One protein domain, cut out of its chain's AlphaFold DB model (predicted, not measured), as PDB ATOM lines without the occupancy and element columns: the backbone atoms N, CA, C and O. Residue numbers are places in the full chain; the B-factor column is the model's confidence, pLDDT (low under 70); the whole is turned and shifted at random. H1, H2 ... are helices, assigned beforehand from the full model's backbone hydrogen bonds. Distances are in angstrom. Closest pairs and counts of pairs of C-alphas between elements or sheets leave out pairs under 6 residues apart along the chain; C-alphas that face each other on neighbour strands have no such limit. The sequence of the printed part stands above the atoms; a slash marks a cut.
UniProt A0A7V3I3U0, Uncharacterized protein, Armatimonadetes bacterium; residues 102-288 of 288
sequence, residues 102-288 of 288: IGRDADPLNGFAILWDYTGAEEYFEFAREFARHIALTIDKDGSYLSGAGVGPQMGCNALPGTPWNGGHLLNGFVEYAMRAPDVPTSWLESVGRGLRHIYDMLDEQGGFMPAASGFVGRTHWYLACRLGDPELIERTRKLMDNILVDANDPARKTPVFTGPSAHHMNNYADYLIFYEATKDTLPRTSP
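Overview. This is residues 102 to 288 of the 288 residues of an uncharacterized protein of Armatimonadetes bacterium (UniProt A0A7V3I3U0). A helical body has H4 and H6 at its core: H2, H4, H6 and H7 stand in a row, H5 packs on one side, and on the other H1 packs on H2 and H4, and H8 on H6. Short H3 sits apart, and residues 250 to 255 stick out. The printed part has 187 residues with eight named helices, H1 to H8 in order, and no named strand: all helix. H1, H2, H4, H5 and H6 form an up-and-down bundle, each running against the one before. It is compact, radius of gyration of the C-alphas 16.3 A, spanning 45 by 37 by 36 A.

Arrangement. Start at H1, residues 109 to 119; it touches H2, residues 122 to 137, in a hairpin, closest C-alphas Phe 112 and Tyr 124, 5.1 A. H3, residues 152 to 157, touches no helix. H4, residues 164 to 180, touches H2 with residues 170 to 177 alone, closest C-alphas Phe 174 and Ala 132, 5.4 A. H6, residues 211 to 228, touches H4 at a steep tilt of 39 degrees, closest C-alphas Ala 213 and Trp 165, 4.4 A. H5, residues 186 to 205, H7, residues 231 to 248, and H8, residues 267 to 279, touch H6. Every O i to N i+4 pair is within hydrogen-bond range in H1, H2, H5 and H7, against 10 of 13 in H4, 10 of 14 in H6, 7 of 9 in H8 and 0 of 2 in H3, where 3 of 3 O i to N i+3 pairs are.

Along the chain. Find C-alpha 109 at (-33.854, -0.868, -24.050), where H1 begins; H8 ends at C-alpha 279, (-10.514, -4.677, -17.269). H5 is 28.6 A long, H7 25.5 A.

Size, cuts and confidence. The links H2 to H3 and H7 to H8 are long. The printed part has no cut; pLDDT is under 70 at residues 253 to 275, among others.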
ATOM      1  N   ILE A 102     -34.121   2.540 -36.573       80.75
ATOM      2  CA  ILE A 102     -34.451   2.878 -35.188       80.75
ATOM      3  C   ILE A 102     -33.638   4.109 -34.812       80.75
ATOM      4  O   ILE A 102     -32.409   4.094 -34.817       80.75
ATOM      5  N   GLY A 103     -34.349   5.187 -34.510       74.50
ATOM      6  CA  GLY A 103     -33.766   6.442 -34.091       74.50
ATOM      7  C   GLY A 103     -33.236   6.381 -32.664       74.50
ATOM      8  O   GLY A 103     -33.746   5.646 -31.816       74.50
ATOM      9  N   ARG A 104     -32.242   7.224 -32.384       74.88
ATOM     10  CA  ARG A 104     -31.629   7.370 -31.063       74.88
ATOM     11  C   ARG A 104     -32.666   7.598 -29.968       74.88
ATOM     12  O   ARG A 104     -32.584   7.007 -28.891       74.88
ATOM     13  N   ASP A 105     -33.613   8.493 -30.234       74.19
ATOM     14  CA  ASP A 105     -34.566   8.979 -29.235       74.19
ATOM     15  C   ASP A 105     -35.675   7.973 -28.933       74.19
ATOM     16  O   ASP A 105     -36.333   8.075 -27.898       74.19
ATOM     17  N   ALA A 106     -35.793   6.949 -29.775       71.88
ATOM     18  CA  ALA A 106     -36.732   5.852 -29.648       71.88
ATOM     19  C   ALA A 106     -36.082   4.587 -29.061       71.88
ATOM     20  O   ALA A 106     -36.488   3.487 -29.395       71.88
ATOM     21  N   ASP A 107     -35.043   4.699 -28.231       78.19
ATOM     22  CA  ASP A 107     -34.417   3.527 -27.601       78.19
ATOM     23  C   ASP A 107     -35.009   3.226 -26.199       78.19
ATOM     24  O   ASP A 107     -34.636   3.851 -25.207       78.19
ATOM     25  N   PRO A 108     -35.924   2.263 -26.035       86.06
ATOM     26  CA  PRO A 108     -36.472   1.898 -24.733       86.06
ATOM     27  C   PRO A 108     -35.608   0.875 -23.976       86.06
ATOM     28  O   PRO A 108     -35.977   0.521 -22.858       86.06
ATOM     29  N   LEU A 109     -34.504   0.358 -24.547       87.56
ATOM     30  CA  LEU A 109     -33.854  -0.868 -24.050       87.56
ATOM     31  C   LEU A 109     -33.437  -0.776 -22.589       87.56
ATOM     32  O   LEU A 109     -33.689  -1.693 -21.814       87.56
ATOM     33  N   ASN A 110     -32.873   0.363 -22.193       82.94
ATOM     34  CA  ASN A 110     -32.513   0.607 -20.799       82.94
ATOM     35  C   ASN A 110     -33.725   0.594 -19.865       82.94
ATOM     36  O   ASN A 110     -33.618   0.148 -18.730       82.94
ATOM     37  N   GLY A 111     -34.872   1.092 -20.332       87.62
ATOM     38  CA  GLY A 111     -36.118   1.034 -19.581       87.62
ATOM     39  C   GLY A 111     -36.596  -0.404 -19.402       87.62
ATOM     40  O   GLY A 111     -36.923  -0.789 -18.285       87.62
ATOM     41  N   PHE A 112     -36.601  -1.205 -20.473       92.69
ATOM     42  CA  PHE A 112     -36.996  -2.616 -20.393       92.69
ATOM     43  C   PHE A 112     -36.065  -3.432 -19.502       92.69
ATOM     44  O   PHE A 112     -36.541  -4.197 -18.669       92.69
ATOM     45  N   ALA A 113     -34.752  -3.236 -19.636       89.19
ATOM     46  CA  ALA A 113     -33.759  -3.907 -18.808       89.19
ATOM     47  C   ALA A 113     -33.965  -3.593 -17.318       89.19
ATOM     48  O   ALA A 113     -34.026  -4.512 -16.513       89.19
ATOM     49  N   ILE A 114     -34.154  -2.317 -16.962       89.38
ATOM     50  CA  ILE A 114     -34.415  -1.906 -15.574       89.38
ATOM     51  C   ILE A 114     -35.757  -2.464 -15.075       89.38
ATOM     52  O   ILE A 114     -35.829  -2.965 -13.958       89.38
ATOM     53  N   LEU A 115     -36.823  -2.427 -15.883       93.69
ATOM     54  CA  LEU A 115     -38.094  -3.051 -15.499       93.69
ATOM     55  C   LEU A 115     -37.920  -4.543 -15.205       93.69
ATOM     56  O   LEU A 115     -38.423  -5.015 -14.190       93.69
ATOM     57  N   TRP A 116     -37.199  -5.276 -16.052       95.31
ATOM     58  CA  TRP A 116     -36.906  -6.686 -15.809       95.31
ATOM     59  C   TRP A 116     -36.078  -6.884 -14.535       95.31
ATOM     60  O   TRP A 116     -36.500  -7.653 -13.677       95.31
ATOM     61  N   ASP A 117     -34.982  -6.138 -14.357       90.62
ATOM     62  CA  ASP A 117     -34.104  -6.254 -13.185       90.62
ATOM     63  C   ASP A 117     -34.870  -6.088 -11.858       90.62
ATOM     64  O   ASP A 117     -34.596  -6.798 -10.891       90.62
ATOM     65  N   TYR A 118     -35.840  -5.165 -11.802       91.31
ATOM     66  CA  TYR A 118     -36.558  -4.830 -10.565       91.31
ATOM     67  C   TYR A 118     -37.900  -5.541 -10.382       91.31
ATOM     68  O   TYR A 118     -38.411  -5.584  -9.263       91.31
ATOM     69  N   THR A 119     -38.492  -6.092 -11.443       94.50
ATOM     70  CA  THR A 119     -39.783  -6.800 -11.348       94.50
ATOM     71  C   THR A 119     -39.658  -8.306 -11.545       94.50
ATOM     72  O   THR A 119     -40.561  -9.041 -11.155       94.50
ATOM     73  N   GLY A 120     -38.574  -8.778 -12.170       94.25
ATOM     74  CA  GLY A 120     -38.411 -10.166 -12.606       94.25
ATOM     75  C   GLY A 120     -39.421 -10.603 -13.673       94.25
ATOM     76  O   GLY A 120     -39.535 -11.793 -13.954       94.25
ATOM     77  N   ALA A 121     -40.193  -9.676 -14.251       96.62
ATOM     78  CA  ALA A 121     -41.208 -10.016 -15.235       96.62
ATOM     79  C   ALA A 121     -40.563 -10.247 -16.610       96.62
ATOM     80  O   ALA A 121     -40.091  -9.314 -17.265       96.62
ATOM     81  N   GLU A 122     -40.579 -11.504 -17.054       96.50
ATOM     82  CA  GLU A 122     -39.962 -11.961 -18.309       96.50
ATOM     83  C   GLU A 122     -40.460 -11.212 -19.553       96.50
ATOM     84  O   GLU A 122     -39.717 -11.067 -20.522       96.50
ATOM     85  N   GLU A 123     -41.680 -10.665 -19.529       97.06
ATOM     86  CA  GLU A 123     -42.206  -9.857 -20.637       97.06
ATOM     87  C   GLU A 123     -41.269  -8.698 -21.017       97.06
ATOM     88  O   GLU A 123     -41.097  -8.403 -22.200       97.06
ATOM     89  N   TYR A 124     -40.607  -8.070 -20.040       96.19
ATOM     90  CA  TYR A 124     -39.720  -6.938 -20.298       96.19
ATOM     91  C   TYR A 124     -38.371  -7.381 -20.858       96.19
ATOM     92  O   TYR A 124     -37.805  -6.691 -21.707       96.19
ATOM     93  N   PHE A 125     -37.878  -8.553 -20.456       95.25
ATOM     94  CA  PHE A 125     -36.698  -9.146 -21.077       95.25
ATOM     95  C   PHE A 125     -36.973  -9.520 -22.536       95.25
ATOM     96  O   PHE A 125     -36.172  -9.230 -23.425       95.25
ATOM     97  N   GLU A 126     -38.153 -10.074 -22.805       95.88
ATOM     98  CA  GLU A 126     -38.628 -10.392 -24.150       95.88
ATOM     99  C   GLU A 126     -38.793  -9.144 -25.026       95.88
ATOM    100  O   GLU A 126     -38.369  -9.125 -26.187       95.88
ATOM    101  N   PHE A 127     -39.320  -8.055 -24.462       95.44
ATOM    102  CA  PHE A 127     -39.367  -6.758 -25.135       95.44
ATOM    103  C   PHE A 127     -37.971  -6.234 -25.468       95.44
ATOM    104  O   PHE A 127     -37.739  -5.783 -26.594       95.44
ATOM    105  N   ALA A 128     -37.029  -6.338 -24.528       93.69
ATOM    106  CA  ALA A 128     -35.647  -5.944 -24.761       93.69
ATOM    107  C   ALA A 128     -34.996  -6.787 -25.865       93.69
ATOM    108  O   ALA A 128     -34.399  -6.234 -26.789       93.69
ATOM    109  N   ARG A 129     -35.176  -8.112 -25.835       94.62
ATOM    110  CA  ARG A 129     -34.682  -9.031 -26.868       94.62
ATOM    111  C   ARG A 129     -35.204  -8.662 -28.249       94.62
ATOM    112  O   ARG A 129     -34.430  -8.564 -29.202       94.62
ATOM    113  N   GLU A 130     -36.507  -8.441 -28.363       93.62
ATOM    114  CA  GLU A 130     -37.145  -8.131 -29.636       93.62
ATOM    115  C   GLU A 130     -36.735  -6.753 -30.169       93.62
ATOM    116  O   GLU A 130     -36.552  -6.567 -31.374       93.62
ATOM    117  N   PHE A 131     -36.540  -5.772 -29.288       91.75
ATOM    118  CA  PHE A 131     -36.028  -4.470 -29.692       91.75
ATOM    119  C   PHE A 131     -34.552  -4.552 -30.121       91.75
ATOM    120  O   PHE A 131     -34.200  -4.055 -31.191       91.75
ATOM    121  N   ALA A 132     -33.705  -5.262 -29.367       92.38
ATOM    122  CA  ALA A 132     -32.297  -5.492 -29.696       92.38
ATOM    123  C   ALA A 132     -32.124  -6.215 -31.044       92.38
ATOM    124  O   ALA A 132     -31.284  -5.820 -31.857       92.38
ATOM    125  N   ARG A 133     -32.974  -7.214 -31.328       93.06
ATOM    126  CA  ARG A 133     -33.059  -7.863 -32.646       93.06
ATOM    127  C   ARG A 133     -33.277  -6.844 -33.754       93.06
ATOM    128  O   ARG A 133     -32.608  -6.886 -34.782       93.06
ATOM    129  N   HIS A 134     -34.232  -5.939 -33.560       90.62
ATOM    130  CA  HIS A 134     -34.559  -4.934 -34.559       90.62
ATOM    131  C   HIS A 134     -33.432  -3.921 -34.764       90.62
ATOM    132  O   HIS A 134     -33.167  -3.595 -35.916       90.62
ATOM    133  N   ILE A 135     -32.721  -3.502 -33.710       89.56
ATOM    134  CA  ILE A 135     -31.514  -2.669 -33.854       89.56
ATOM    135  C   ILE A 135     -30.519  -3.360 -34.787       89.56
ATOM    136  O   ILE A 135     -30.123  -2.786 -35.801       89.56
ATOM    137  N   ALA A 136     -30.180  -4.618 -34.496       91.75
ATOM    138  CA  ALA A 136     -29.217  -5.381 -35.286       91.75
ATOM    139  C   ALA A 136     -29.641  -5.561 -36.757       91.75
ATOM    140  O   ALA A 136     -28.783  -5.619 -37.635       91.75
ATOM    141  N   LEU A 137     -30.947  -5.641 -37.034       90.62
ATOM    142  CA  LEU A 137     -31.489  -5.755 -38.392       90.62
ATOM    143  C   LEU A 137     -31.532  -4.427 -39.158       90.62
ATOM    144  O   LEU A 137     -31.632  -4.450 -40.381       90.62
ATOM    145  N   THR A 138     -31.484  -3.292 -38.460       87.88
ATOM    146  CA  THR A 138     -31.501  -1.955 -39.078       87.88
ATOM    147  C   THR A 138     -30.116  -1.394 -39.390       87.88
ATOM    148  O   THR A 138     -30.023  -0.305 -39.949       87.88
ATOM    149  N   ILE A 139     -29.052  -2.115 -39.031       89.69
ATOM    150  CA  ILE A 139     -27.680  -1.760 -39.396       89.69
ATOM    151  C   ILE A 139     -27.362  -2.389 -40.750       89.69
ATOM    152  O   ILE A 139     -27.438  -3.612 -40.915       89.69
ATOM    153  N   ASP A 140     -26.979  -1.552 -41.708       91.00
ATOM    154  CA  ASP A 140     -26.678  -1.974 -43.067       91.00
ATOM    155  C   ASP A 140     -25.396  -2.822 -43.141       91.00
ATOM    156  O   ASP A 140     -24.619  -2.995 -42.190       91.00
ATOM    157  N   LYS A 141     -25.173  -3.434 -44.307       92.94
ATOM    158  CA  LYS A 141     -24.012  -4.309 -44.534       92.94
ATOM    159  C   LYS A 141     -22.682  -3.565 -44.449       92.94
ATOM    160  O   LYS A 141     -21.691  -4.176 -44.063       92.94
ATOM    161  N   ASP A 142     -22.669  -2.283 -44.792       90.94
ATOM    162  CA  ASP A 142     -21.516  -1.390 -44.657       90.94
ATOM    163  C   ASP A 142     -21.386  -0.791 -43.244       90.94
ATOM    164  O   ASP A 142     -20.458  -0.036 -42.978       90.94
ATOM    165  N   GLY A 143     -22.289  -1.144 -42.321       89.06
ATOM    166  CA  GLY A 143     -22.324  -0.606 -40.964       89.06
ATOM    167  C   GLY A 143     -23.042   0.737 -40.848       89.06
ATOM    168  O   GLY A 143     -23.217   1.219 -39.728       89.06
ATOM    169  N   SER A 144     -23.495   1.324 -41.957       88.81
ATOM    170  CA  SER A 144     -24.307   2.534 -41.905       88.81
ATOM    171  C   SER A 144     -25.664   2.261 -41.249       88.81
ATOM    172  O   SER A 144     -26.132   1.124 -41.126       88.81
ATOM    173  N   TYR A 145     -26.272   3.320 -40.728       86.25
ATOM    174  CA  TYR A 145     -27.566   3.259 -40.067       86.25
ATOM    175  C   TYR A 145     -28.281   4.597 -40.217       86.25
ATOM    176  O   TYR A 145     -27.665   5.659 -40.360       86.25
ATOM    177  N   LEU A 146     -29.607   4.545 -40.154       81.19
ATOM    178  CA  LEU A 146     -30.426   5.744 -40.065       81.19
ATOM    179  C   LEU A 146     -30.574   6.149 -38.606       81.19
ATOM    180  O   LEU A 146     -30.822   5.313 -37.739       81.19
ATOM    181  N   SER A 147     -30.472   7.447 -38.351       71.12
ATOM    182  CA  SER A 147     -30.771   8.030 -37.054       71.12
ATOM    183  C   SER A 147     -31.863   9.088 -37.160       71.12
ATOM    184  O   SER A 147     -32.363   9.378 -38.241       71.12
ATOM    185  N   GLY A 148     -32.281   9.624 -36.023       68.06
ATOM    186  CA  GLY A 148     -33.399  10.539 -35.917       68.06
ATOM    187  C   GLY A 148     -34.283  10.209 -34.734       68.06
ATOM    188  O   GLY A 148     -33.899   9.500 -33.797       68.06
ATOM    189  N   ALA A 149     -35.493  10.731 -34.817       62.75
ATOM    190  CA  ALA A 149     -36.483  10.627 -33.779       62.75
ATOM    191  C   ALA A 149     -37.598   9.680 -34.268       62.75
ATOM    192  O   ALA A 149     -38.361  10.033 -35.167       62.75
ATOM    193  N   GLY A 150     -37.668   8.466 -33.702       69.19
ATOM    194  CA  GLY A 150     -38.752   7.502 -33.943       69.19
ATOM    195  C   GLY A 150     -38.293   6.126 -34.441       69.19
ATOM    196  O   GLY A 150     -37.113   5.788 -34.404       69.19
ATOM    197  N   VAL A 151     -39.248   5.318 -34.912       70.12
ATOM    198  CA  VAL A 151     -39.025   3.977 -35.490       70.12
ATOM    199  C   VAL A 151     -39.805   3.842 -36.802       70.12
ATOM    200  O   VAL A 151     -40.863   4.447 -36.963       70.12
ATOM    201  N   GLY A 152     -39.319   3.035 -37.748       66.88
ATOM    202  CA  GLY A 152     -40.117   2.609 -38.909       66.88
ATOM    203  C   GLY A 152     -40.456   3.737 -39.886       66.88
ATOM    204  O   GLY A 152     -39.623   4.617 -40.075       66.88
ATOM    205  N   PRO A 153     -41.625   3.749 -40.556       57.03
ATOM    206  CA  PRO A 153     -41.978   4.813 -41.499       57.03
ATOM    207  C   PRO A 153     -42.059   6.200 -40.860       57.03
ATOM    208  O   PRO A 153     -41.885   7.189 -41.564       57.03
ATOM    209  N   GLN A 154     -42.246   6.282 -39.538       58.97
ATOM    210  CA  GLN A 154     -42.174   7.544 -38.793       58.97
ATOM    211  C   GLN A 154     -40.750   8.117 -38.772       58.97
ATOM    212  O   GLN A 154     -40.595   9.336 -38.736       58.97
ATOM    213  N   MET A 155     -39.715   7.274 -38.923       55.34
ATOM    214  CA  MET A 155     -38.371   7.766 -39.242       55.34
ATOM    215  C   MET A 155     -38.379   8.552 -40.550       55.34
ATOM    216  O   MET A 155     -37.630   9.499 -40.656       55.34
ATOM    217  N   GLY A 156     -39.231   8.255 -41.534       47.78
ATOM    218  CA  GLY A 156     -39.272   8.990 -42.807       47.78
ATOM    219  C   GLY A 156     -39.481  10.506 -42.668       47.78
ATOM    220  O   GLY A 156     -39.087  11.246 -43.564       47.78
ATOM    221  N   CYS A 157     -40.040  10.973 -41.546       47.09
ATOM    222  CA  CYS A 157     -40.214  12.396 -41.254       47.09
ATOM    223  C   CYS A 157     -38.991  13.048 -40.582       47.09
ATOM    224  O   CYS A 157     -38.876  14.265 -40.635       47.09
ATOM    225  N   ASN A 158     -38.087  12.259 -39.983       52.91
ATOM    226  CA  ASN A 158     -36.935  12.718 -39.190       52.91
ATOM    227  C   ASN A 158     -35.647  11.897 -39.448       52.91
ATOM    228  O   ASN A 158     -34.738  11.903 -38.620       52.91
ATOM    229  N   ALA A 159     -35.574  11.149 -40.553       59.41
ATOM    230  CA  ALA A 159     -34.480  10.232 -40.855       59.41
ATOM    231  C   ALA A 159     -33.277  11.049 -41.300       59.41
ATOM    232  O   ALA A 159     -33.230  11.572 -42.413       59.41
ATOM    233  N   LEU A 160     -32.302  11.135 -40.413       61.03
ATOM    234  CA  LEU A 160     -31.012  11.736 -40.667       61.03
ATOM    235  C   LEU A 160     -29.983  10.621 -40.872       61.03
ATOM    236  O   LEU A 160     -30.097   9.553 -40.257       61.03
ATOM    237  N   PRO A 161     -28.958  10.846 -41.710       70.31
ATOM    238  CA  PRO A 161     -27.776   9.999 -41.697       70.31
ATOM    239  C   PRO A 161     -27.261   9.828 -40.264       70.31
ATOM    240  O   PRO A 161     -27.293  10.770 -39.462       70.31
ATOM    241  N   GLY A 162     -26.826   8.614 -39.929       72.38
ATOM    242  CA  GLY A 162     -26.191   8.333 -38.650       72.38
ATOM    243  C   GLY A 162     -25.047   9.307 -38.376       72.38
ATOM    244  O   GLY A 162     -24.267   9.636 -39.264       72.38
ATOM    245  N   THR A 163     -24.956   9.787 -37.140       78.94
ATOM    246  CA  THR A 163     -23.793  10.533 -36.644       78.94
ATOM    247  C   THR A 163     -23.161   9.719 -35.522       78.94
ATOM    248  O   THR A 163     -23.891   8.999 -34.838       78.94
ATOM    249  N   PRO A 164     -21.849   9.837 -35.254       74.69
ATOM    250  CA  PRO A 164     -21.195   9.079 -34.185       74.69
ATOM    251  C   PRO A 164     -21.936   9.114 -32.845       74.69
ATOM    252  O   PRO A 164     -22.139   8.087 -32.199       74.69
ATOM    253  N   TRP A 165     -22.405  10.303 -32.470       74.12
ATOM    254  CA  TRP A 165     -23.192  10.533 -31.264       74.12
ATOM    255  C   TRP A 165     -24.511   9.747 -31.263       74.12
ATOM    256  O   TRP A 165     -24.849   9.076 -30.288       74.12
ATOM    257  N   ASN A 166     -25.230   9.784 -32.380       75.19
ATOM    258  CA  ASN A 166     -26.491   9.084 -32.558       75.19
ATOM    259  C   ASN A 166     -26.347   7.560 -32.495       75.19
ATOM    260  O   ASN A 166     -27.145   6.890 -31.835       75.19
ATOM    261  N   GLY A 167     -25.331   7.021 -33.168       76.38
ATOM    262  CA  GLY A 167     -25.041   5.592 -33.150       76.38
ATOM    263  C   GLY A 167     -24.616   5.100 -31.779       76.38
ATOM    264  O   GLY A 167     -25.131   4.084 -31.328       76.38
ATOM    265  N   GLY A 168     -23.747   5.841 -31.081       75.69
ATOM    266  CA  GLY A 168     -23.295   5.462 -29.738       75.69
ATOM    267  C   GLY A 168     -24.466   5.256 -28.776       75.69
ATOM    268  O   GLY A 168     -24.547   4.244 -28.086       75.69
ATOM    269  N   HIS A 169     -25.448   6.158 -28.801       75.75
ATOM    270  CA  HIS A 169     -26.664   5.998 -28.009       75.75
ATOM    271  C   HIS A 169     -27.501   4.770 -28.400       75.75
ATOM    272  O   HIS A 169     -27.957   4.057 -27.509       75.75
ATOM    273  N   LEU A 170     -27.722   4.535 -29.698       77.75
ATOM    274  CA  LEU A 170     -28.496   3.386 -30.180       77.75
ATOM    275  C   LEU A 170     -27.843   2.063 -29.756       77.75
ATOM    276  O   LEU A 170     -28.510   1.150 -29.272       77.75
ATOM    277  N   LEU A 171     -26.521   1.968 -29.911       85.06
ATOM    278  CA  LEU A 171     -25.768   0.777 -29.534       85.06
ATOM    279  C   LEU A 171     -25.721   0.586 -28.012       85.06
ATOM    280  O   LEU A 171     -25.632  -0.552 -27.547       85.06
ATOM    281  N   ASN A 172     -25.810   1.665 -27.223       80.38
ATOM    282  CA  ASN A 172     -25.751   1.586 -25.764       80.38
ATOM    283  C   ASN A 172     -26.875   0.732 -25.175       80.38
ATOM    284  O   ASN A 172     -26.602  -0.146 -24.355       80.38
ATOM    285  N   GLY A 173     -28.111   0.928 -25.639       80.81
ATOM    286  CA  GLY A 173     -29.233   0.082 -25.243       80.81
ATOM    287  C   GLY A 173     -28.999  -1.394 -25.580       80.81
ATOM    288  O   GLY A 173     -29.265  -2.272 -24.757       80.81
ATOM    289  N   PHE A 174     -28.450  -1.683 -26.767       88.19
ATOM    290  CA  PHE A 174     -28.161  -3.059 -27.184       88.19
ATOM    291  C   PHE A 174     -27.155  -3.735 -26.249       88.19
ATOM    292  O   PHE A 174     -27.339  -4.889 -25.869       88.19
ATOM    293  N   VAL A 175     -26.095  -3.027 -25.859       85.19
ATOM    294  CA  VAL A 175     -25.079  -3.575 -24.952       85.19
ATOM    295  C   VAL A 175     -25.634  -3.828 -23.561       85.19
ATOM    296  O   VAL A 175     -25.327  -4.857 -22.970       85.19
ATOM    297  N   GLU A 176     -26.492  -2.948 -23.054       82.00
ATOM    298  CA  GLU A 176     -27.171  -3.153 -21.771       82.00
ATOM    299  C   GLU A 176     -28.015  -4.433 -21.766       82.00
ATOM    300  O   GLU A 176     -27.972  -5.196 -20.797       82.00
ATOM    301  N   TYR A 177     -28.708  -4.722 -22.870       88.88
ATOM    302  CA  TYR A 177     -29.360  -6.014 -23.070       88.88
ATOM    303  C   TYR A 177     -28.337  -7.162 -23.155       88.88
ATOM    304  O   TYR A 177     -28.455  -8.154 -22.439       88.88
ATOM    305  N   ALA A 178     -27.290  -7.026 -23.972       89.19
ATOM    306  CA  ALA A 178     -26.302  -8.083 -24.196       89.19
ATOM    307  C   ALA A 178     -25.440  -8.422 -22.965       89.19
ATOM    308  O   ALA A 178     -24.826  -9.487 -22.919       89.19
ATOM    309  N   MET A 179     -25.368  -7.536 -21.971       85.25
ATOM    310  CA  MET A 179     -24.770  -7.822 -20.661       85.25
ATOM    311  C   MET A 179     -25.637  -8.754 -19.808       85.25
ATOM    312  O   MET A 179     -25.108  -9.476 -18.969       85.25
ATOM    313  N   ARG A 180     -26.956  -8.745 -20.025       87.31
ATOM    314  CA  ARG A 180     -27.940  -9.586 -19.323       87.31
ATOM    315  C   ARG A 180     -28.244 -10.882 -20.077       87.31
ATOM    316  O   ARG A 180     -28.579 -11.882 -19.455       87.31
ATOM    317  N   ALA A 181     -28.092 -10.867 -21.399       91.00
ATOM    318  CA  ALA A 181     -28.358 -11.988 -22.293       91.00
ATOM    319  C   ALA A 181     -27.043 -12.614 -22.808       91.00
ATOM    320  O   ALA A 181     -26.522 -12.199 -23.845       91.00
ATOM    321  N   PRO A 182     -26.452 -13.606 -22.118       84.31
ATOM    322  CA  PRO A 182     -25.188 -14.207 -22.553       84.31
ATOM    323  C   PRO A 182     -25.295 -14.945 -23.900       84.31
ATOM    324  O   PRO A 182     -24.279 -15.144 -24.566       84.31
ATOM    325  N   ASP A 183     -26.504 -15.324 -24.304       90.12
ATOM    326  CA  ASP A 183     -26.859 -16.082 -25.502       90.12
ATOM    327  C   ASP A 183     -27.266 -15.202 -26.698       90.12
ATOM    328  O   ASP A 183     -27.848 -15.707 -27.661       90.12
ATOM    329  N   VAL A 184     -26.951 -13.897 -26.672       93.75
ATOM    330  CA  VAL A 184     -27.184 -13.010 -27.827       93.75
ATOM    331  C   VAL A 184     -26.625 -13.658 -29.102       93.75
ATOM    332  O   VAL A 184     -25.439 -14.003 -29.134       93.75
ATOM    333  N   PRO A 185     -27.433 -13.789 -30.174       95.94
ATOM    334  CA  PRO A 185     -26.972 -14.383 -31.420       95.94
ATOM    335  C   PRO A 185     -25.728 -13.679 -31.970       95.94
ATOM    336  O   PRO A 185     -25.702 -12.452 -32.092       95.94
ATOM    337  N   THR A 186     -24.722 -14.456 -32.383       93.88
ATOM    338  CA  THR A 186     -23.474 -13.924 -32.959       93.88
ATOM    339  C   THR A 186     -23.738 -12.980 -34.127       93.88
ATOM    340  O   THR A 186     -23.128 -11.922 -34.208       93.88
ATOM    341  N   SER A 187     -24.718 -13.292 -34.979       96.06
ATOM    342  CA  SER A 187     -25.089 -12.434 -36.109       96.06
ATOM    343  C   SER A 187     -25.588 -11.049 -35.682       96.06
ATOM    344  O   SER A 187     -25.411 -10.080 -36.419       96.06
ATOM    345  N   TRP A 188     -26.190 -10.919 -34.496       95.50
ATOM    346  CA  TRP A 188     -26.605  -9.619 -33.969       95.50
ATOM    347  C   TRP A 188     -25.396  -8.835 -33.474       95.50
ATOM    348  O   TRP A 188     -25.264  -7.664 -33.825       95.50
ATOM    349  N   LEU A 189     -24.500  -9.496 -32.731       93.81
ATOM    350  CA  LEU A 189     -23.227  -8.924 -32.282       93.81
ATOM    351  C   LEU A 189     -22.395  -8.431 -33.471       93.81
ATOM    352  O   LEU A 189     -21.905  -7.308 -33.455       93.81
ATOM    353  N   GLU A 190     -22.277  -9.229 -34.529       94.38
ATOM    354  CA  GLU A 190     -21.560  -8.854 -35.750       94.38
ATOM    355  C   GLU A 190     -22.187  -7.636 -36.434       94.38
ATOM    356  O   GLU A 190     -21.463  -6.755 -36.900       94.38
ATOM    357  N   SER A 191     -23.522  -7.555 -36.484       94.62
ATOM    358  CA  SER A 191     -24.223  -6.387 -37.027       94.62
ATOM    359  C   SER A 191     -23.943  -5.121 -36.229       94.62
ATOM    360  O   SER A 191     -23.526  -4.124 -36.815       94.62
ATOM    361  N   VAL A 192     -24.085  -5.155 -34.902       92.25
ATOM    362  CA  VAL A 192     -23.756  -3.984 -34.076       92.25
ATOM    363  C   VAL A 192     -22.260  -3.665 -34.089       92.25
ATOM    364  O   VAL A 192     -21.893  -2.497 -34.035       92.25
ATOM    365  N   GLY A 193     -21.395  -4.667 -34.265       92.50
ATOM    366  CA  GLY A 193     -19.956  -4.495 -34.468       92.50
ATOM    367  C   GLY A 193     -19.613  -3.759 -35.765       92.50
ATOM    368  O   GLY A 193     -18.709  -2.927 -35.778       92.50
ATOM    369  N   ARG A 194     -20.359  -3.997 -36.855       93.81
ATOM    370  CA  ARG A 194     -20.240  -3.186 -38.082       93.81
ATOM    371  C   ARG A 194     -20.675  -1.743 -37.842       93.81
ATOM    372  O   ARG A 194     -19.953  -0.837 -38.243       93.81
ATOM    373  N   GLY A 195     -21.795  -1.537 -37.146       91.31
ATOM    374  CA  GLY A 195     -22.247  -0.196 -36.757       91.31
ATOM    375  C   GLY A 195     -21.208   0.547 -35.915       91.31
ATOM    376  O   GLY A 195     -20.937   1.723 -36.145       91.31
ATOM    377  N   LEU A 196     -20.563  -0.165 -34.993       89.88
ATOM    378  CA  LEU A 196     -19.472   0.352 -34.178       89.88
ATOM    379  C   LEU A 196     -18.252   0.767 -35.017       89.88
ATOM    380  O   LEU A 196     -17.762   1.884 -34.863       89.88
ATOM    381  N   ARG A 197     -17.781  -0.085 -35.935       91.38
ATOM    382  CA  ARG A 197     -16.693   0.283 -36.863       91.38
ATOM    383  C   ARG A 197     -17.021   1.554 -37.634       91.38
ATOM    384  O   ARG A 197     -16.232   2.488 -37.618       91.38
ATOM    385  N   HIS A 198     -18.225   1.621 -38.196       91.25
ATOM    386  CA  HIS A 198     -18.682   2.788 -38.938       91.25
ATOM    387  C   HIS A 198     -18.695   4.068 -38.079       91.25
ATOM    388  O   HIS A 198     -18.304   5.134 -38.546       91.25
ATOM    389  N   ILE A 199     -19.083   3.976 -36.798       87.44
ATOM    390  CA  ILE A 199     -18.983   5.100 -35.852       87.44
ATOM    391  C   ILE A 199     -17.535   5.555 -35.681       87.44
ATOM    392  O   ILE A 199     -17.283   6.759 -35.689       87.44
ATOM    393  N   TYR A 200     -16.595   4.624 -35.524       87.81
ATOM    394  CA  TYR A 200     -15.189   4.988 -35.398       87.81
ATOM    395  C   TYR A 200     -14.623   5.588 -36.682       87.81
ATOM    396  O   TYR A 200     -13.872   6.551 -36.594       87.81
ATOM    397  N   ASP A 201     -15.012   5.082 -37.851       90.19
ATOM    398  CA  ASP A 201     -14.568   5.630 -39.137       90.19
ATOM    399  C   ASP A 201     -15.015   7.093 -39.273       90.19
ATOM    400  O   ASP A 201     -14.203   7.973 -39.552       90.19
ATOM    401  N   MET A 202     -16.274   7.384 -38.928       87.56
ATOM    402  CA  MET A 202     -16.784   8.757 -38.870       87.56
ATOM    403  C   MET A 202     -16.068   9.626 -37.822       87.56
ATOM    404  O   MET A 202     -15.881  10.820 -38.046       87.56
ATOM    405  N   LEU A 203     -15.695   9.072 -36.661       83.94
ATOM    406  CA  LEU A 203     -14.929   9.815 -35.652       83.94
ATOM    407  C   LEU A 203     -13.527  10.145 -36.160       83.94
ATOM    408  O   LEU A 203     -13.083  11.277 -35.988       83.94
ATOM    409  N   ASP A 204     -12.848   9.195 -36.799       86.44
ATOM    410  CA  ASP A 204     -11.511   9.385 -37.360       86.44
ATOM    411  C   ASP A 204     -11.522  10.455 -38.465       86.44
ATOM    412  O   ASP A 204     -10.670  11.347 -38.459       86.44
ATOM    413  N   GLU A 205     -12.542  10.459 -39.330       87.00
ATOM    414  CA  GLU A 205     -12.782  11.529 -40.315       87.00
ATOM    415  C   GLU A 205     -12.984  12.911 -39.666       87.00
ATOM    416  O   GLU A 205     -12.643  13.940 -40.252       87.00
ATOM    417  N   GLN A 206     -13.502  12.949 -38.437       82.19
ATOM    418  CA  GLN A 206     -13.757  14.165 -37.658       82.19
ATOM    419  C   GLN A 206     -12.593  14.559 -36.728       82.19
ATOM    420  O   GLN A 206     -12.743  15.466 -35.907       82.19
ATOM    421  N   GLY A 207     -11.426  13.915 -36.849       79.25
ATOM    422  CA  GLY A 207     -10.243  14.202 -36.026       79.25
ATOM    423  C   GLY A 207     -10.091  13.319 -34.779       79.25
ATOM    424  O   GLY A 207      -9.294  13.630 -33.896       79.25
ATOM    425  N   GLY A 208     -10.831  12.213 -34.698       65.94
ATOM    426  CA  GLY A 208     -10.635  11.090 -33.774       65.94
ATOM    427  C   GLY A 208     -11.270  11.225 -32.384       65.94
ATOM    428  O   GLY A 208     -11.665  10.217 -31.799       65.94
ATOM    429  N   PHE A 209     -11.402  12.436 -31.832       70.25
ATOM    430  CA  PHE A 209     -11.981  12.650 -30.498       70.25
ATOM    431  C   PHE A 209     -12.942  13.839 -30.468       70.25
ATOM    432  O   PHE A 209     -12.584  14.965 -30.804       70.25
ATOM    433  N   MET A 210     -14.163  13.593 -29.995       66.88
ATOM    434  CA  MET A 210     -15.180  14.616 -29.776       66.88
ATOM    435  C   MET A 210     -15.832  14.365 -28.416       66.88
ATOM    436  O   MET A 210     -16.660  13.463 -28.339       66.88
ATOM    437  N   PRO A 211     -15.551  15.152 -27.361       62.50
ATOM    438  CA  PRO A 211     -15.991  14.853 -25.992       62.50
ATOM    439  C   PRO A 211     -17.472  14.459 -25.863       62.50
ATOM    440  O   PRO A 211     -17.805  13.487 -25.190       62.50
ATOM    441  N   ALA A 212     -18.363  15.162 -26.573       60.81
ATOM    442  CA  ALA A 212     -19.801  14.894 -26.559       60.81
ATOM    443  C   ALA A 212     -20.194  13.563 -27.233       60.81
ATOM    444  O   ALA A 212     -21.128  12.909 -26.780       60.81
ATOM    445  N   ALA A 213     -19.501  13.149 -28.299       60.12
ATOM    446  CA  ALA A 213     -19.740  11.869 -28.967       60.12
ATOM    447  C   ALA A 213     -18.995  10.728 -28.258       60.12
ATOM    448  O   ALA A 213     -19.572   9.678 -28.002       60.12
ATOM    449  N   SER A 214     -17.740  10.967 -27.878       60.84
ATOM    450  CA  SER A 214     -16.850  10.045 -27.170       60.84
ATOM    451  C   SER A 214     -17.406   9.619 -25.821       60.84
ATOM    452  O   SER A 214     -17.203   8.473 -25.439       60.84
ATOM    453  N   GLY A 215     -18.189  10.487 -25.167       59.38
ATOM    454  CA  GLY A 215     -19.113  10.087 -24.120       59.38
ATOM    455  C   GLY A 215     -19.873   8.828 -24.546       59.38
ATOM    456  O   GLY A 215     -19.531   7.725 -24.131       59.38
ATOM    457  N   PHE A 216     -20.931   8.919 -25.349       60.47
ATOM    458  CA  PHE A 216     -21.886   7.805 -25.599       60.47
ATOM    459  C   PHE A 216     -21.280   6.475 -26.052       60.47
ATOM    460  O   PHE A 216     -21.878   5.419 -25.893       60.47
ATOM    461  N   VAL A 217     -20.068   6.557 -26.564       62.41
ATOM    462  CA  VAL A 217     -19.286   5.526 -27.223       62.41
ATOM    463  C   VAL A 217     -18.457   4.710 -26.194       62.41
ATOM    464  O   VAL A 217     -18.144   3.552 -26.438       62.41
ATOM    465  N   GLY A 218     -18.178   5.219 -24.986       62.56
ATOM    466  CA  GLY A 218     -17.220   4.596 -24.050       62.56
ATOM    467  C   GLY A 218     -17.564   3.197 -23.488       62.56
ATOM    468  O   GLY A 218     -16.801   2.247 -23.667       62.56
ATOM    469  N   ARG A 219     -18.707   3.021 -22.803       63.53
ATOM    470  CA  ARG A 219     -19.074   1.724 -22.168       63.53
ATOM    471  C   ARG A 219     -19.415   0.661 -23.199       63.53
ATOM    472  O   ARG A 219     -18.957  -0.479 -23.139       63.53
ATOM    473  N   THR A 220     -20.299   1.061 -24.101       65.88
ATOM    474  CA  THR A 220     -20.933   0.224 -25.104       65.88
ATOM    475  C   THR A 220     -19.879  -0.460 -25.952       65.88
ATOM    476  O   THR A 220     -19.924  -1.665 -26.183       65.88
ATOM    477  N   HIS A 221     -18.879   0.304 -26.369       77.56
ATOM    478  CA  HIS A 221     -17.933  -0.185 -27.343       77.56
ATOM    479  C   HIS A 221     -16.887  -1.076 -26.701       77.56
ATOM    480  O   HIS A 221     -16.473  -2.033 -27.343       77.56
ATOM    481  N   TRP A 222     -16.518  -0.839 -25.433       83.06
ATOM    482  CA  TRP A 222     -15.530  -1.685 -24.766       83.06
ATOM    483  C   TRP A 222     -16.101  -3.078 -24.541       83.06
ATOM    484  O   TRP A 222     -15.526  -4.054 -25.015       83.06
ATOM    485  N   TYR A 223     -17.284  -3.178 -23.923       83.62
ATOM    486  CA  TYR A 223     -17.949  -4.469 -23.747       83.62
ATOM    487  C   TYR A 223     -18.190  -5.169 -25.089       83.62
ATOM    488  O   TYR A 223     -17.872  -6.348 -25.226       83.62
ATOM    489  N   LEU A 224     -18.713  -4.451 -26.092       86.75
ATOM    490  CA  LEU A 224     -19.021  -5.037 -27.393       86.75
ATOM    491  C   LEU A 224     -17.762  -5.513 -28.131       86.75
ATOM    492  O   LEU A 224     -17.754  -6.632 -28.636       86.75
ATOM    493  N   ALA A 225     -16.695  -4.713 -28.159       88.31
ATOM    494  CA  ALA A 225     -15.425  -5.083 -28.779       88.31
ATOM    495  C   ALA A 225     -14.813  -6.320 -28.105       88.31
ATOM    496  O   ALA A 225     -14.402  -7.260 -28.787       88.31
ATOM    497  N   CYS A 226     -14.841  -6.368 -26.768       87.81
ATOM    498  CA  CYS A 226     -14.392  -7.529 -26.001       87.81
ATOM    499  C   CYS A 226     -15.250  -8.766 -26.288       87.81
ATOM    500  O   CYS A 226     -14.719  -9.861 -26.462       87.81
ATOM    501  N   ARG A 227     -16.577  -8.603 -26.359       87.50
ATOM    502  CA  ARG A 227     -17.518  -9.699 -26.620       87.50
ATOM    503  C   ARG A 227     -17.371 -10.261 -28.032       87.50
ATOM    504  O   ARG A 227     -17.535 -11.463 -28.214       87.50
ATOM    505  N   LEU A 228     -17.053  -9.406 -29.000       90.44
ATOM    506  CA  LEU A 228     -16.733  -9.791 -30.374       90.44
ATOM    507  C   LEU A 228     -15.356 -10.452 -30.501       90.44
ATOM    508  O   LEU A 228     -15.125 -11.172 -31.467       90.44
ATOM    509  N   GLY A 229     -14.447 -10.205 -29.553       89.75
ATOM    510  CA  GLY A 229     -13.054 -10.642 -29.654       89.75
ATOM    511  C   GLY A 229     -12.321 -10.001 -30.834       89.75
ATOM    512  O   GLY A 229     -11.392 -10.600 -31.366       89.75
ATOM    513  N   ASP A 230     -12.763  -8.817 -31.266       90.31
ATOM    514  CA  ASP A 230     -12.240  -8.119 -32.437       90.31
ATOM    515  C   ASP A 230     -11.038  -7.246 -32.034       90.31
ATOM    516  O   ASP A 230     -11.227  -6.235 -31.347       90.31
ATOM    517  N   PRO A 231      -9.802  -7.607 -32.428       90.44
ATOM    518  CA  PRO A 231      -8.606  -6.928 -31.936       90.44
ATOM    519  C   PRO A 231      -8.514  -5.462 -32.375       90.44
ATOM    520  O   PRO A 231      -8.022  -4.624 -31.619       90.44
ATOM    521  N   GLU A 232      -9.005  -5.140 -33.574       91.25
ATOM    522  CA  GLU A 232      -8.989  -3.776 -34.104       91.25
ATOM    523  C   GLU A 232      -9.976  -2.897 -33.333       91.25
ATOM    524  O   GLU A 232      -9.626  -1.807 -32.876       91.25
ATOM    525  N   LEU A 233     -11.202  -3.388 -33.131       89.88
ATOM    526  CA  LEU A 233     -12.206  -2.669 -32.351       89.88
ATOM    527  C   LEU A 233     -11.783  -2.489 -30.894       89.88
ATOM    528  O   LEU A 233     -12.048  -1.430 -30.320       89.88
ATOM    529  N   ILE A 234     -11.133  -3.491 -30.293       90.00
ATOM    530  CA  ILE A 234     -10.601  -3.395 -28.928       90.00
ATOM    531  C   ILE A 234      -9.583  -2.257 -28.852       90.00
ATOM    532  O   ILE A 234      -9.691  -1.412 -27.964       90.00
ATOM    533  N   GLU A 235      -8.645  -2.186 -29.796       90.00
ATOM    534  CA  GLU A 235      -7.606  -1.157 -29.794       90.00
ATOM    535  C   GLU A 235      -8.171   0.247 -30.053       90.00
ATOM    536  O   GLU A 235      -7.877   1.184 -29.309       90.00
ATOM    537  N   ARG A 236      -9.060   0.401 -31.045       88.38
ATOM    538  CA  ARG A 236      -9.729   1.689 -31.322       88.38
ATOM    539  C   ARG A 236     -10.540   2.164 -30.118       88.38
ATOM    540  O   ARG A 236     -10.485   3.341 -29.757       88.38
ATOM    541  N   THR A 237     -11.238   1.245 -29.452       86.25
ATOM    542  CA  THR A 237     -12.007   1.566 -28.246       86.25
ATOM    543  C   THR A 237     -11.114   1.925 -27.068       86.25
ATOM    544  O   THR A 237     -11.401   2.897 -26.374       86.25
ATOM    545  N   ARG A 238     -10.020   1.188 -26.852       86.06
ATOM    546  CA  ARG A 238      -9.031   1.494 -25.813       86.06
ATOM    547  C   ARG A 238      -8.489   2.909 -25.986       86.06
ATOM    548  O   ARG A 238      -8.592   3.715 -25.069       86.06
ATOM    549  N   LYS A 239      -8.010   3.234 -27.190       85.81
ATOM    550  CA  LYS A 239      -7.491   4.565 -27.528       85.81
ATOM    551  C   LYS A 239      -8.510   5.666 -27.238       85.81
ATOM    552  O   LYS A 239      -8.159   6.711 -26.691       85.81
ATOM    553  N   LEU A 240      -9.776   5.442 -27.589       82.94
ATOM    554  CA  LEU A 240     -10.836   6.391 -27.279       82.94
ATOM    555  C   LEU A 240     -11.036   6.560 -25.764       82.94
ATOM    556  O   LEU A 240     -11.143   7.691 -25.295       82.94
ATOM    557  N   MET A 241     -11.094   5.462 -25.011       79.56
ATOM    558  CA  MET A 241     -11.274   5.489 -23.556       79.56
ATOM    559  C   MET A 241     -10.116   6.189 -22.844       79.56
ATOM    560  O   MET A 241     -10.349   6.996 -21.945       79.56
ATOM    561  N   ASP A 242      -8.885   5.956 -23.295       82.81
ATOM    562  CA  ASP A 242      -7.702   6.652 -22.790       82.81
ATOM    563  C   ASP A 242      -7.780   8.160 -23.066       82.81
ATOM    564  O   ASP A 242      -7.516   8.964 -22.172       82.81
ATOM    565  N   ASN A 243      -8.230   8.566 -24.259       80.62
ATOM    566  CA  ASN A 243      -8.455   9.982 -24.562       80.62
ATOM    567  C   ASN A 243      -9.515  10.601 -23.640       80.62
ATOM    568  O   ASN A 243      -9.308  11.703 -23.140       80.62
ATOM    569  N   ILE A 244     -10.622   9.895 -23.373       76.44
ATOM    570  CA  ILE A 244     -11.666  10.354 -22.440       76.44
ATOM    571  C   ILE A 244     -11.094  10.531 -21.032       76.44
ATOM    572  O   ILE A 244     -11.409  11.513 -20.366       76.44
ATOM    573  N   LEU A 245     -10.252   9.604 -20.571       74.94
ATOM    574  CA  LEU A 245      -9.615   9.678 -19.255       74.94
ATOM    575  C   LEU A 245      -8.658  10.862 -19.134       74.94
ATOM    576  O   LEU A 245      -8.676  11.562 -18.122       74.94
ATOM    577  N   VAL A 246      -7.830  11.097 -20.154       80.75
ATOM    578  CA  VAL A 246      -6.941  12.266 -20.203       80.75
ATOM    579  C   VAL A 246      -7.769  13.552 -20.167       80.75
ATOM    580  O   VAL A 246      -7.504  14.436 -19.357       80.75
ATOM    581  N   ASP A 247      -8.813  13.620 -20.991       75.50
ATOM    582  CA  ASP A 247      -9.719  14.763 -21.114       75.50
ATOM    583  C   ASP A 247     -10.500  15.041 -19.810       75.50
ATOM    584  O   ASP A 247     -10.683  16.196 -19.419       75.50
ATOM    585  N   ALA A 248     -10.921  13.992 -19.097       69.56
ATOM    586  CA  ALA A 248     -11.641  14.082 -17.825       69.56
ATOM    587  C   ALA A 248     -10.758  14.541 -16.654       69.56
ATOM    588  O   ALA A 248     -11.261  15.182 -15.731       69.56
ATOM    589  N   ASN A 249      -9.463  14.220 -16.694       72.25
ATOM    590  CA  ASN A 249      -8.498  14.563 -15.651       72.25
ATOM    591  C   ASN A 249      -7.790  15.908 -15.888       72.25
ATOM    592  O   ASN A 249      -6.956  16.290 -15.069       72.25
ATOM    593  N   ASP A 250      -8.092  16.625 -16.978       76.81
ATOM    594  CA  ASP A 250      -7.468  17.913 -17.289       76.81
ATOM    595  C   ASP A 250      -7.822  18.983 -16.229       76.81
ATOM    596  O   ASP A 250      -8.966  19.453 -16.179       76.81
ATOM    597  N   PRO A 251      -6.853  19.440 -15.407       70.00
ATOM    598  CA  PRO A 251      -7.097  20.430 -14.362       70.00
ATOM    599  C   PRO A 251      -7.420  21.829 -14.913       70.00
ATOM    600  O   PRO A 251      -7.919  22.677 -14.169       70.00
ATOM    601  N   ALA A 252      -7.146  22.105 -16.196       76.69
ATOM    602  CA  ALA A 252      -7.494  23.369 -16.840       76.69
ATOM    603  C   ALA A 252      -8.995  23.470 -17.166       76.69
ATOM    604  O   ALA A 252      -9.526  24.579 -17.328       76.69
ATOM    605  N   ARG A 253      -9.717  22.341 -17.215       66.69
ATOM    606  CA  ARG A 253     -11.173  22.354 -17.343       66.69
ATOM    607  C   ARG A 253     -11.822  22.775 -16.025       66.69
ATOM    608  O   ARG A 253     -11.913  22.019 -15.067       66.69
ATOM    609  N   LYS A 254     -12.387  23.987 -16.020       51.06
ATOM    610  CA  LYS A 254     -13.176  24.533 -14.893       51.06
ATOM    611  C   LYS A 254     -14.477  23.772 -14.610       51.06
ATOM    612  O   LYS A 254     -15.070  23.947 -13.551       51.06
ATOM    613  N   THR A 255     -14.915  22.949 -15.554       52.34
ATOM    614  CA  THR A 255     -16.081  22.076 -15.428       52.34
ATOM    615  C   THR A 255     -15.646  20.705 -15.913       52.34
ATOM    616  O   THR A 255     -15.265  20.602 -17.083       52.34
ATOM    617  N   PRO A 256     -15.709  19.658 -15.070       51.78
ATOM    618  CA  PRO A 256     -15.641  18.293 -15.561       51.78
ATOM    619  C   PRO A 256     -16.596  18.161 -16.745       51.78
ATOM    620  O   PRO A 256     -17.725  18.663 -16.666       51.78
ATOM    621  N   VAL A 257     -16.157  17.487 -17.813       49.88
ATOM    622  CA  VAL A 257     -16.892  17.279 -19.082       49.88
ATOM    623  C   VAL A 257     -18.355  16.850 -18.850       49.88
ATOM    624  O   VAL A 257     -19.233  17.101 -19.671       49.88
ATOM    625  N   PHE A 258     -18.631  16.284 -17.672       53.53
ATOM    626  CA  PHE A 258     -19.853  15.590 -17.287       53.53
ATOM    627  C   PHE A 258     -20.635  16.244 -16.128       53.53
ATOM    628  O   PHE A 258     -21.412  15.568 -15.462       53.53
ATOM    629  N   THR A 259     -20.424  17.532 -15.820       42.81
ATOM    630  CA  THR A 259     -21.104  18.200 -14.674       42.81
ATOM    631  C   THR A 259     -21.981  19.399 -15.035       42.81
ATOM    632  O   THR A 259     -22.671  19.932 -14.159       42.81
ATOM    633  N   GLY A 260     -22.004  19.805 -16.307       39.56
ATOM    634  CA  GLY A 260     -22.820  20.927 -16.770       39.56
ATOM    635  C   GLY A 260     -24.308  20.578 -16.946       39.56
ATOM    636  O   GLY A 260     -24.641  19.413 -17.177       39.56
ATOM    637  N   PRO A 261     -25.210  21.577 -16.937       36.72
ATOM    638  CA  PRO A 261     -26.637  21.453 -17.275       36.72
ATOM    639  C   PRO A 261     -26.859  21.224 -18.785       36.72
ATOM    640  O   PRO A 261     -27.728  21.806 -19.412       36.72
ATOM    641  N   SER A 262     -25.988  20.446 -19.410       40.16
ATOM    642  CA  SER A 262     -26.102  19.945 -20.785       40.16
ATOM    643  C   SER A 262     -25.664  18.474 -20.845       40.16
ATOM    644  O   SER A 262     -25.810  17.816 -21.868       40.16
ATOM    645  N   ALA A 263     -25.164  17.935 -19.724       43.72
ATOM    646  CA  ALA A 263     -24.736  16.555 -19.545       43.72
ATOM    647  C   ALA A 263     -25.881  15.636 -19.073       43.72
ATOM    648  O   ALA A 263     -25.621  14.545 -18.583       43.72
ATOM    649  N   HIS A 264     -27.151  16.034 -19.229       43.72
ATOM    650  CA  HIS A 264     -28.327  15.263 -18.776       43.72
ATOM    651  C   HIS A 264     -28.396  13.849 -19.374       43.72
ATOM    652  O   HIS A 264     -28.950  12.935 -18.769       43.72
ATOM    653  N   HIS A 265     -27.781  13.652 -20.539       46.59
ATOM    654  CA  HIS A 265     -27.663  12.357 -21.201       46.59
ATOM    655  C   HIS A 265     -26.352  11.614 -20.850       46.59
ATOM    656  O   HIS A 265     -26.189  10.462 -21.229       46.59
ATOM    657  N   MET A 266     -25.429  12.246 -20.113       44.38
ATOM    658  CA  MET A 266     -24.043  11.810 -19.889       44.38
ATOM    659  C   MET A 266     -23.678  11.574 -18.408       44.38
ATOM    660  O   MET A 266     -22.517  11.713 -18.038       44.38
ATOM    661  N   ASN A 267     -24.617  11.221 -17.524       42.62
ATOM    662  CA  ASN A 267     -24.281  10.970 -16.106       42.62
ATOM    663  C   ASN A 267     -23.891   9.519 -15.789       42.62
ATOM    664  O   ASN A 267     -23.403   9.254 -14.695       42.62
ATOM    665  N   ASN A 268     -24.010   8.597 -16.745       49.53
ATOM    666  CA  ASN A 268     -23.681   7.189 -16.517       49.53
ATOM    667  C   ASN A 268     -22.155   6.895 -16.536       49.53
ATOM    668  O   ASN A 268     -21.748   5.768 -16.313       49.53
ATOM    669  N   TYR A 269     -21.287   7.884 -16.792       49.75
ATOM    670  CA  TYR A 269     -19.873   7.679 -17.172       49.75
ATOM    671  C   TYR A 269     -18.929   7.177 -16.082       49.75
ATOM    672  O   TYR A 269     -17.977   6.459 -16.390       49.75
ATOM    673  N   ALA A 270     -19.152   7.576 -14.829       49.38
ATOM    674  CA  ALA A 270     -18.200   7.317 -13.748       49.38
ATOM    675  C   ALA A 270     -18.054   5.814 -13.455       49.38
ATOM    676  O   ALA A 270     -16.934   5.321 -13.333       49.38
ATOM    677  N   ASP A 271     -19.163   5.071 -13.467       53.75
ATOM    678  CA  ASP A 271     -19.174   3.619 -13.239       53.75
ATOM    679  C   ASP A 271     -18.418   2.848 -14.339       53.75
ATOM    680  O   ASP A 271     -17.938   1.733 -14.129       53.75
ATOM    681  N   TYR A 272     -18.261   3.447 -15.524       62.75
ATOM    682  CA  TYR A 272     -17.674   2.786 -16.693       62.75
ATOM    683  C   TYR A 272     -16.189   3.037 -16.860       62.75
ATOM    684  O   TYR A 272     -15.492   2.145 -17.338       62.75
ATOM    685  N   LEU A 273     -15.690   4.196 -16.427       60.53
ATOM    686  CA  LEU A 273     -14.250   4.366 -16.247       60.53
ATOM    687  C   LEU A 273     -13.737   3.357 -15.219       60.53
ATOM    688  O   LEU A 273     -12.704   2.749 -15.454       60.53
ATOM    689  N   ILE A 274     -14.504   3.082 -14.159       62.75
ATOM    690  CA  ILE A 274     -14.169   2.039 -13.179       62.75
ATOM    691  C   ILE A 274     -14.128   0.651 -13.840       62.75
ATOM    692  O   ILE A 274     -13.154  -0.076 -13.657       62.75
ATOM    693  N   PHE A 275     -15.136   0.280 -14.643       65.62
ATOM    694  CA  PHE A 275     -15.136  -1.007 -15.356       65.62
ATOM    695  C   PHE A 275     -13.987  -1.130 -16.369       65.62
ATOM    696  O   PHE A 275     -13.323  -2.165 -16.428       65.62
ATOM    697  N   TYR A 276     -13.732  -0.088 -17.161       72.81
ATOM    698  CA  TYR A 276     -12.620  -0.054 -18.110       72.81
ATOM    699  C   TYR A 276     -11.273  -0.151 -17.390       72.81
ATOM    700  O   TYR A 276     -10.489  -1.039 -17.703       72.81
ATOM    701  N   GLU A 277     -11.029   0.678 -16.375       71.62
ATOM    702  CA  GLU A 277      -9.813   0.625 -15.554       71.62
ATOM    703  C   GLU A 277      -9.601  -0.764 -14.937       71.62
ATOM    704  O   GLU A 277      -8.487  -1.280 -14.952       71.62
ATOM    705  N   ALA A 278     -10.672  -1.416 -14.472       73.25
ATOM    706  CA  ALA A 278     -10.605  -2.759 -13.901       73.25
ATOM    707  C   ALA A 278     -10.319  -3.870 -14.931       73.25
ATOM    708  O   ALA A 278      -9.900  -4.962 -14.547       73.25
ATOM    709  N   THR A 279     -10.563  -3.632 -16.225       74.69
ATOM    710  CA  THR A 279     -10.514  -4.677 -17.269       74.69
ATOM    711  C   THR A 279      -9.499  -4.417 -18.382       74.69
ATOM    712  O   THR A 279      -9.153  -5.340 -19.117       74.69
ATOM    713  N   LYS A 280      -8.965  -3.200 -18.518       73.88
ATOM    714  CA  LYS A 280      -8.086  -2.825 -19.638       73.88
ATOM    715  C   LYS A 280      -6.798  -3.645 -19.720       73.88
ATOM    716  O   LYS A 280      -6.301  -3.865 -20.827       73.88
ATOM    717  N   ASP A 281      -6.305  -4.127 -18.578       78.94
ATOM    718  CA  ASP A 281      -5.080  -4.925 -18.454       78.94
ATOM    719  C   ASP A 281      -5.326  -6.445 -18.397       78.94
ATOM    720  O   ASP A 281      -4.369  -7.218 -18.394       78.94
ATOM    721  N   THR A 282      -6.584  -6.905 -18.371       72.56
ATOM    722  CA  THR A 282      -6.907  -8.346 -18.328       72.56
ATOM    723  C   THR A 282      -7.030  -8.979 -19.713       72.56
ATOM    724  O   THR A 282      -7.053 -10.206 -19.831       72.56
ATOM    725  N   LEU A 283      -7.072  -8.166 -20.770       61.41
ATOM    726  CA  LEU A 283      -7.123  -8.628 -22.154       61.41
ATOM    727  C   LEU A 283      -5.725  -8.631 -22.783       61.41
ATOM    728  O   LEU A 283      -4.948  -7.702 -22.540       61.41
ATOM    729  N   PRO A 284      -5.397  -9.641 -23.614       54.25
ATOM    730  CA  PRO A 284      -4.100  -9.710 -24.262       54.25
ATOM    731  C   PRO A 284      -3.849  -8.426 -25.052       54.25
ATOM    732  O   PRO A 284      -4.654  -8.035 -25.898       54.25
ATOM    733  N   ARG A 285      -2.728  -7.755 -24.767       54.91
ATOM    734  CA  ARG A 285      -2.255  -6.662 -25.615       54.91
ATOM    735  C   ARG A 285      -1.949  -7.270 -26.977       54.91
ATOM    736  O   ARG A 285      -1.115  -8.172 -27.075       54.91
ATOM    737  N   THR A 286      -2.642  -6.803 -28.008       48.66
ATOM    738  CA  THR A 286      -2.205  -7.002 -29.386       48.66
ATOM    739  C   THR A 286      -0.779  -6.467 -29.454       48.66
ATOM    740  O   THR A 286      -0.524  -5.304 -29.152       48.66
ATOM    741  N   SER A 287       0.184  -7.361 -29.680       40.00
ATOM    742  CA  SER A 287       1.572  -6.930 -29.842       40.00
ATOM    743  C   SER A 287       1.645  -6.032 -31.083       40.00
ATOM    744  O   SER A 287       0.946  -6.340 -32.052       40.00
ATOM    745  N   PRO A 288       2.405  -4.923 -31.031       46.19
ATOM    746  CA  PRO A 288       2.542  -3.999 -32.154       46.19
ATOM    747  C   PRO A 288       3.131  -4.667 -33.399       46.19
ATOM    748  O   PRO A 288       3.901  -5.647 -33.243       46.19
TER     749      PRO A 288